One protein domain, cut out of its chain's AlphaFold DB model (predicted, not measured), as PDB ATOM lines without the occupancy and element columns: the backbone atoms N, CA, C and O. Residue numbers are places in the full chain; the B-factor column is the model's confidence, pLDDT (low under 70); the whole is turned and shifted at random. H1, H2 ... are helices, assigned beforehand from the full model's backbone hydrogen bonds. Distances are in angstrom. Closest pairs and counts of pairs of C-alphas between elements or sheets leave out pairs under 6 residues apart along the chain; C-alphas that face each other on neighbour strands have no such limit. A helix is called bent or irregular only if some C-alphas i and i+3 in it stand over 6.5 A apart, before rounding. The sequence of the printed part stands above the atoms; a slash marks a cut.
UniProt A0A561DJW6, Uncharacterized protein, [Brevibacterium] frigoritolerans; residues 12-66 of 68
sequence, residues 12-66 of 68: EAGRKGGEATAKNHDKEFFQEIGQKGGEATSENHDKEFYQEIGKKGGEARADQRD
ATOM      1  N   GLU A  12     362.850 321.377 463.306       93.56
ATOM      2  CA  GLU A  12     363.380 320.963 462.013       93.56
ATOM      3  C   GLU A  12     362.283 320.915 460.942       93.56
ATOM      4  O   GLU A  12     362.507 321.359 459.815       93.56
ATOM      5  N   ALA A  13     361.082 320.456 461.304       94.94
ATOM      6  CA  ALA A  13     359.913 320.494 460.436       94.94
ATOM      7  C   ALA A  13     359.511 321.936 460.091       94.94
ATOM      8  O   ALA A  13     359.262 322.236 458.925       94.94
ATOM      9  N   GLY A  14     359.515 322.841 461.074       95.69
ATOM     10  CA  GLY A  14     359.248 324.266 460.869       95.69
ATOM     11  C   GLY A  14     360.276 324.921 459.950       95.69
ATOM     12  O   GLY A  14     359.901 325.598 458.992       95.69
ATOM     13  N   ARG A  15     361.568 324.650 460.171       96.50
ATOM     14  CA  ARG A  15     362.651 325.139 459.308       96.50
ATOM     15  C   ARG A  15     362.491 324.648 457.870       96.50
ATOM     16  O   ARG A  15     362.501 325.459 456.952       96.50
ATOM     17  N   LYS A  16     362.296 323.340 457.670       95.75
ATOM     18  CA  LYS A  16     362.103 322.749 456.335       95.75
ATOM     19  C   LYS A  16     360.857 323.297 455.636       95.75
ATOM     20  O   LYS A  16     360.908 323.560 454.438       95.75
ATOM     21  N   GLY A  17     359.766 323.511 456.372       95.56
ATOM     22  CA  GLY A  17     358.561 324.157 455.853       95.56
ATOM     23  C   GLY A  17     358.828 325.589 455.388       95.56
ATOM     24  O   GLY A  17     358.493 325.933 454.259       95.56
ATOM     25  N   GLY A  18     359.502 326.396 456.212       95.81
ATOM     26  CA  GLY A  18     359.891 327.763 455.853       95.81
ATOM     27  C   GLY A  18     360.813 327.821 454.634       95.81
ATOM     28  O   GLY A  18     360.575 328.613 453.724       95.81
ATOM     29  N   GLU A  19     361.819 326.943 454.566       96.31
ATOM     30  CA  GLU A  19     362.722 326.828 453.412       96.31
ATOM     31  C   GLU A  19     361.978 326.424 452.131       96.31
ATOM     32  O   GLU A  19     362.277 326.943 451.056       96.31
ATOM     33  N   ALA A  20     361.010 325.508 452.224       95.81
ATOM     34  CA  ALA A  20     360.186 325.120 451.085       95.81
ATOM     35  C   ALA A  20     359.303 326.283 450.611       95.81
ATOM     36  O   ALA A  20     359.264 326.561 449.415       95.81
ATOM     37  N   THR A  21     358.646 327.001 451.525       94.81
ATOM     38  CA  THR A  21     357.846 328.190 451.194       94.81
ATOM     39  C   THR A  21     358.712 329.270 450.541       94.81
ATOM     40  O   THR A  21     358.357 329.779 449.484       94.81
ATOM     41  N   ALA A  22     359.888 329.569 451.097       94.69
ATOM     42  CA  ALA A  22     360.792 330.587 450.562       94.69
ATOM     43  C   ALA A  22     361.335 330.262 449.159       94.69
ATOM     44  O   ALA A  22     361.654 331.173 448.405       94.69
ATOM     45  N   LYS A  23     361.432 328.980 448.788       96.06
ATOM     46  CA  LYS A  23     361.834 328.564 447.432       96.06
ATOM     47  C   LYS A  23     360.723 328.707 446.392       96.06
ATOM     48  O   LYS A  23     361.032 328.774 445.210       96.06
ATOM     49  N   ASN A  24     359.459 328.684 446.816       94.94
ATOM     50  CA  ASN A  24     358.297 328.664 445.920       94.94
ATOM     51  C   ASN A  24     357.616 330.031 445.765       94.94
ATOM     52  O   ASN A  24     356.685 330.150 444.972       94.94
ATOM     53  N   HIS A  25     358.037 331.039 446.528       95.62
ATOM     54  CA  HIS A  25     357.367 332.332 446.586       95.62
ATOM     55  C   HIS A  25     358.347 333.498 446.503       95.62
ATOM     56  O   HIS A  25     359.420 333.473 447.104       95.62
ATOM     57  N   ASP A  26     357.917 334.551 445.813       95.00
ATOM     58  CA  ASP A  26     358.702 335.760 445.593       95.00
ATOM     59  C   ASP A  26     358.422 336.846 446.640       95.00
ATOM     60  O   ASP A  26     357.583 336.716 447.533       95.00
ATOM     61  N   LYS A  27     359.127 337.973 446.517       95.62
ATOM     62  CA  LYS A  27     359.018 339.122 447.424       95.62
ATOM     63  C   LYS A  27     357.576 339.609 447.616       95.62
ATOM     64  O   LYS A  27     357.200 339.921 448.743       95.62
ATOM     65  N   GLU A  28     356.788 339.674 446.543       96.50
ATOM     66  CA  GLU A  28     355.405 340.174 446.583       96.50
ATOM     67  C   GLU A  28     354.514 339.323 447.495       96.50
ATOM     68  O   GLU A  28     353.734 339.868 448.271       96.50
ATOM     69  N   PHE A  29     354.709 338.002 447.506       96.88
ATOM     70  CA  PHE A  29     353.978 337.093 448.390       96.88
ATOM     71  C   PHE A  29     354.209 337.422 449.872       96.88
ATOM     72  O   PHE A  29     353.266 337.523 450.656       96.88
ATOM     73  N   PHE A  30     355.464 337.642 450.268       96.44
ATOM     74  CA  PHE A  30     355.786 337.995 451.653       96.44
ATOM     75  C   PHE A  30     355.333 339.411 452.018       96.44
ATOM     76  O   PHE A  30     354.959 339.653 453.165       96.44
ATOM     77  N   GLN A  31     355.341 340.338 451.058       97.31
ATOM     78  CA  GLN A  31     354.802 341.682 451.254       97.31
ATOM     79  C   GLN A  31     353.296 341.647 451.508       97.31
ATOM     80  O   GLN A  31     352.843 342.283 452.455       97.31
ATOM     81  N   GLU A  32     352.541 340.866 450.734       97.25
ATOM     82  CA  GLU A  32     351.100 340.698 450.927       97.25
ATOM     83  C   GLU A  32     350.785 340.091 452.304       97.25
ATOM     84  O   GLU A  32     349.906 340.575 453.015       97.25
ATOM     85  N   ILE A  33     351.540 339.068 452.726       96.56
ATOM     86  CA  ILE A  33     351.398 338.476 454.066       96.56
ATOM     87  C   ILE A  33     351.699 339.511 455.156       96.56
ATOM     88  O   ILE A  33     350.950 339.617 456.127       96.56
ATOM     89  N   GLY A  34     352.778 340.281 454.997       96.62
ATOM     90  CA  GLY A  34     353.141 341.345 455.929       96.62
ATOM     91  C   GLY A  34     352.066 342.429 456.023       96.62
ATOM     92  O   GLY A  34     351.708 342.833 457.127       96.62
ATOM     93  N   GLN A  35     351.509 342.850 454.884       97.62
ATOM     94  CA  GLN A  35     350.415 343.817 454.824       97.62
ATOM     95  C   GLN A  35     349.180 343.293 455.557       97.62
ATOM     96  O   GLN A  35     348.692 343.966 456.458       97.62
ATOM     97  N   LYS A  36     348.729 342.072 455.245       97.44
ATOM     98  CA  LYS A  36     347.579 341.443 455.912       97.44
ATOM     99  C   LYS A  36     347.772 341.335 457.425       97.44
ATOM    100  O   LYS A  36     346.843 341.590 458.185       97.44
ATOM    101  N   GLY A  37     348.978 340.983 457.876       96.19
ATOM    102  CA  GLY A  37     349.303 340.946 459.303       96.19
ATOM    103  C   GLY A  37     349.259 342.329 459.960       96.19
ATOM    104  O   GLY A  37     348.753 342.466 461.075       96.19
ATOM    105  N   GLY A  38     349.746 343.360 459.264       95.81
ATOM    106  CA  GLY A  38     349.678 344.749 459.719       95.81
ATOM    107  C   GLY A  38     348.246 345.278 459.790       95.81
ATOM    108  O   GLY A  38     347.868 345.846 460.811       95.81
ATOM    109  N   GLU A  39     347.440 345.032 458.756       96.38
ATOM    110  CA  GLU A  39     346.017 345.394 458.705       96.38
ATOM    111  C   GLU A  39     345.256 344.751 459.864       96.38
ATOM    112  O   GLU A  39     344.695 345.472 460.687       96.38
ATOM    113  N   ALA A  40     345.362 343.428 460.031       95.75
ATOM    114  CA  ALA A  40     344.726 342.713 461.137       95.75
ATOM    115  C   ALA A  40     345.167 343.243 462.513       95.75
ATOM    116  O   ALA A  40     344.353 343.369 463.425       95.75
ATOM    117  N   THR A  41     346.447 343.588 462.676       94.31
ATOM    118  CA  THR A  41     346.941 344.211 463.916       94.31
ATOM    119  C   THR A  41     346.306 345.587 464.122       94.31
ATOM    120  O   THR A  41     345.844 345.898 465.215       94.31
ATOM    121  N   SER A  42     346.241 346.412 463.077       93.06
ATOM    122  CA  SER A  42     345.685 347.766 463.146       93.06
ATOM    123  C   SER A  42     344.176 347.806 463.386       93.06
ATOM    124  O   SER A  42     343.706 348.715 464.058       93.06
ATOM    125  N   GLU A  43     343.430 346.809 462.908       94.44
ATOM    126  CA  GLU A  43     341.991 346.687 463.161       94.44
ATOM    127  C   GLU A  43     341.678 346.327 464.621       94.44
ATOM    128  O   GLU A  43     340.619 346.686 465.128       94.44
ATOM    129  N   ASN A  44     342.588 345.621 465.300       92.31
ATOM    130  CA  ASN A  44     342.372 345.107 466.656       92.31
ATOM    131  C   ASN A  44     343.021 345.959 467.762       92.31
ATOM    132  O   ASN A  44     342.856 345.642 468.942       92.31
ATOM    133  N   HIS A  45     343.774 347.007 467.415       94.12
ATOM    134  CA  HIS A  45     344.574 347.757 468.381       94.12
ATOM    135  C   HIS A  45     344.508 349.274 468.200       94.12
ATOM    136  O   HIS A  45     344.705 349.806 467.109       94.12
ATOM    137  N   ASP A  46     344.349 349.969 469.325       93.19
ATOM    138  CA  ASP A  46     344.298 351.426 469.392       93.19
ATOM    139  C   ASP A  46     345.680 352.071 469.576       93.19
ATOM    140  O   ASP A  46     346.715 351.424 469.737       93.19
ATOM    141  N   LYS A  47     345.699 353.406 469.609       93.19
ATOM    142  CA  LYS A  47     346.909 354.220 469.780       93.19
ATOM    143  C   LYS A  47     347.766 353.819 470.990       93.19
ATOM    144  O   LYS A  47     348.992 353.857 470.884       93.19
ATOM    145  N   GLU A  48     347.151 353.446 472.111       95.06
ATOM    146  CA  GLU A  48     347.872 353.066 473.337       95.06
ATOM    147  C   GLU A  48     348.754 351.828 473.134       95.06
ATOM    148  O   GLU A  48     349.888 351.797 473.607       95.06
ATOM    149  N   PHE A  49     348.296 350.855 472.341       95.94
ATOM    150  CA  PHE A  49     349.066 349.655 472.011       95.94
ATOM    151  C   PHE A  49     350.391 350.002 471.319       95.94
ATOM    152  O   PHE A  49     351.464 349.547 471.721       95.94
ATOM    153  N   TYR A  50     350.343 350.878 470.313       95.00
ATOM    154  CA  TYR A  50     351.544 351.315 469.599       95.00
ATOM    155  C   TYR A  50     352.463 352.177 470.471       95.00
ATOM    156  O   TYR A  50     353.686 352.095 470.346       95.00
ATOM    157  N   GLN A  51     351.894 352.980 471.374       96.56
ATOM    158  CA  GLN A  51     352.673 353.750 472.346       96.56
ATOM    159  C   GLN A  51     353.430 352.838 473.311       96.56
ATOM    160  O   GLN A  51     354.608 353.078 473.569       96.56
ATOM    161  N   GLU A  52     352.792 351.777 473.808       96.38
ATOM    162  CA  GLU A  52     353.432 350.799 474.686       96.38
ATOM    163  C   GLU A  52     354.575 350.065 473.973       96.38
ATOM    164  O   GLU A  52     355.669 349.948 474.528       96.38
ATOM    165  N   ILE A  53     354.363 349.627 472.726       95.69
ATOM    166  CA  ILE A  53     355.417 349.002 471.910       95.69
ATOM    167  C   ILE A  53     356.589 349.968 471.710       95.69
ATOM    168  O   ILE A  53     357.745 349.583 471.900       95.69
ATOM    169  N   GLY A  54     356.306 351.227 471.368       95.62
ATOM    170  CA  GLY A  54     357.329 352.260 471.213       95.62
ATOM    171  C   GLY A  54     358.112 352.506 472.503       95.62
ATOM    172  O   GLY A  54     359.340 352.578 472.472       95.62
ATOM    173  N   LYS A  55     357.416 352.564 473.646       97.44
ATOM    174  CA  LYS A  55     358.025 352.716 474.970       97.44
ATOM    175  C   LYS A  55     358.961 351.550 475.289       97.44
ATOM    176  O   LYS A  55     360.132 351.795 475.562       97.44
ATOM    177  N   LYS A  56     358.488 350.305 475.163       96.88
ATOM    178  CA  LYS A  56     359.303 349.096 475.389       96.88
ATOM    179  C   LYS A  56     360.534 349.060 474.485       96.88
ATOM    180  O   LYS A  56     361.621 348.702 474.926       96.88
ATOM    181  N   GLY A  57     360.378 349.452 473.219       95.50
ATOM    182  CA  GLY A  57     361.492 349.557 472.280       95.50
ATOM    183  C   GLY A  57     362.526 350.602 472.705       95.50
ATOM    184  O   GLY A  57     363.722 350.358 472.579       95.50
ATOM    185  N   GLY A  58     362.081 351.745 473.230       96.38
ATOM    186  CA  GLY A  58     362.955 352.779 473.784       96.38
ATOM    187  C   GLY A  58     363.695 352.323 475.041       96.38
ATOM    188  O   GLY A  58     364.908 352.497 475.119       96.38
ATOM    189  N   GLU A  59     362.989 351.692 475.982       95.88
ATOM    190  CA  GLU A  59     363.559 351.137 477.219       95.88
ATOM    191  C   GLU A  59     364.634 350.092 476.910       95.88
ATOM    192  O   GLU A  59     365.773 350.249 477.332       95.88
ATOM    193  N   ALA A  60     364.340 349.118 476.043       95.00
ATOM    194  CA  ALA A  60     365.316 348.098 475.653       95.00
ATOM    195  C   ALA A  60     366.586 348.692 475.011       95.00
ATOM    196  O   ALA A  60     367.672 348.127 475.129       95.00
ATOM    197  N   ARG A  61     366.466 349.826 474.307       94.00
ATOM    198  CA  ARG A  61     367.617 350.544 473.735       94.00
ATOM    199  C   ARG A  61     368.399 351.331 474.779       94.00
ATOM    200  O   ARG A  61     369.600 351.493 474.591       94.00
ATOM    201  N   ALA A  62     367.737 351.843 475.810       92.69
ATOM    202  CA  ALA A  62     368.392 352.505 476.931       92.69
ATOM    203  C   ALA A  62     369.159 351.482 477.778       92.69
ATOM    204  O   ALA A  62     370.363 351.636 477.945       92.69
ATOM    205  N   ASP A  63     368.516 350.373 478.152       92.50
ATOM    206  CA  ASP A  63     369.129 349.292 478.935       92.50
ATOM    207  C   ASP A  63     370.383 348.719 478.256       92.50
ATOM    208  O   ASP A  63     371.388 348.443 478.911       92.50
ATOM    209  N   GLN A  64     370.346 348.567 476.924       91.25
ATOM    210  CA  GLN A  64     371.513 348.153 476.137       91.25
ATOM    211  C   GLN A  64     372.684 349.129 476.273       91.25
ATOM    212  O   GLN A  64     373.818 348.681 476.355       91.25
ATOM    213  N   ARG A  65     372.418 350.440 476.301       86.56
ATOM    214  CA  ARG A  65     373.459 351.476 476.399       86.56
ATOM    215  C   ARG A  65     374.018 351.629 477.806       86.56
ATOM    216  O   ARG A  65     375.177 351.988 477.936       86.56
ATOM    217  N   ASP A  66     373.204 351.395 478.830       80.81
ATOM    218  CA  ASP A  66     373.639 351.470 480.230       80.81
ATOM    219  C   ASP A  66     374.421 350.214 480.669       80.81
ATOM    220  O   ASP A  66     375.057 350.215 481.723       80.81
TER     221      ASP A  66
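AT A GLANCE: This is residues 12 to 66 of the 68 residues of an uncharacterized protein of [Brevibacterium] frigoritolerans (UniProt A0A561DJW6). Three separate helices are strung one after another in an open, bracket-like chain: H2 is the span in the middle, and H1 and H3 turn off from its two ends, leaving the space between them empty. The helices are not packed on one another, and there is no shared core. The printed part has 55 residues, with named helices in the order H1, H2, H3 and no named strand; the class is all helix. It is extended, with a radius of gyration of the C-alphas of 16.6 A and spans of 41 by 31 by 20 A.

HOW THE PARTS SIT: Start with H1, residues 12 to 24; a tight link of 2 residues joins it to H2, residues 27 to 44. A second tight link of 2 residues joins H2 to H3, residues 47 to 66. H1 and H2 are apart, H2 and H3 are apart, and H1 and H3 are apart, with no C-alpha of the one within 8 A of the other. Residues 12 to 21, 23 to 29, 31 to 40, 43 to 48 and 51 to 66 stand free. In H1, H2 and H3, each O i to N i+4 pair is within hydrogen-bond range.

IN THESE COORDINATES: Find C-alpha 12 at (363.380, 320.963, 462.013); from there H1 runs 18.6 A to Asn 24. Look next at C-alpha 27, at (359.018, 339.122, 447.424), where H2 begins its 26.1 A. H3, the longest helix with 20 residues, runs 28.8 A from Lys 47 to C-alpha 66 at (373.639, 351.470, 480.230). No helix is bent.

THE WHOLE: The two C-alphas farthest apart, those of Asn 24 and Asp 66, are 44.0 A apart. The printed part has no cut and no long link. Its mean pLDDT is 95.0, and no printed residue is under 70.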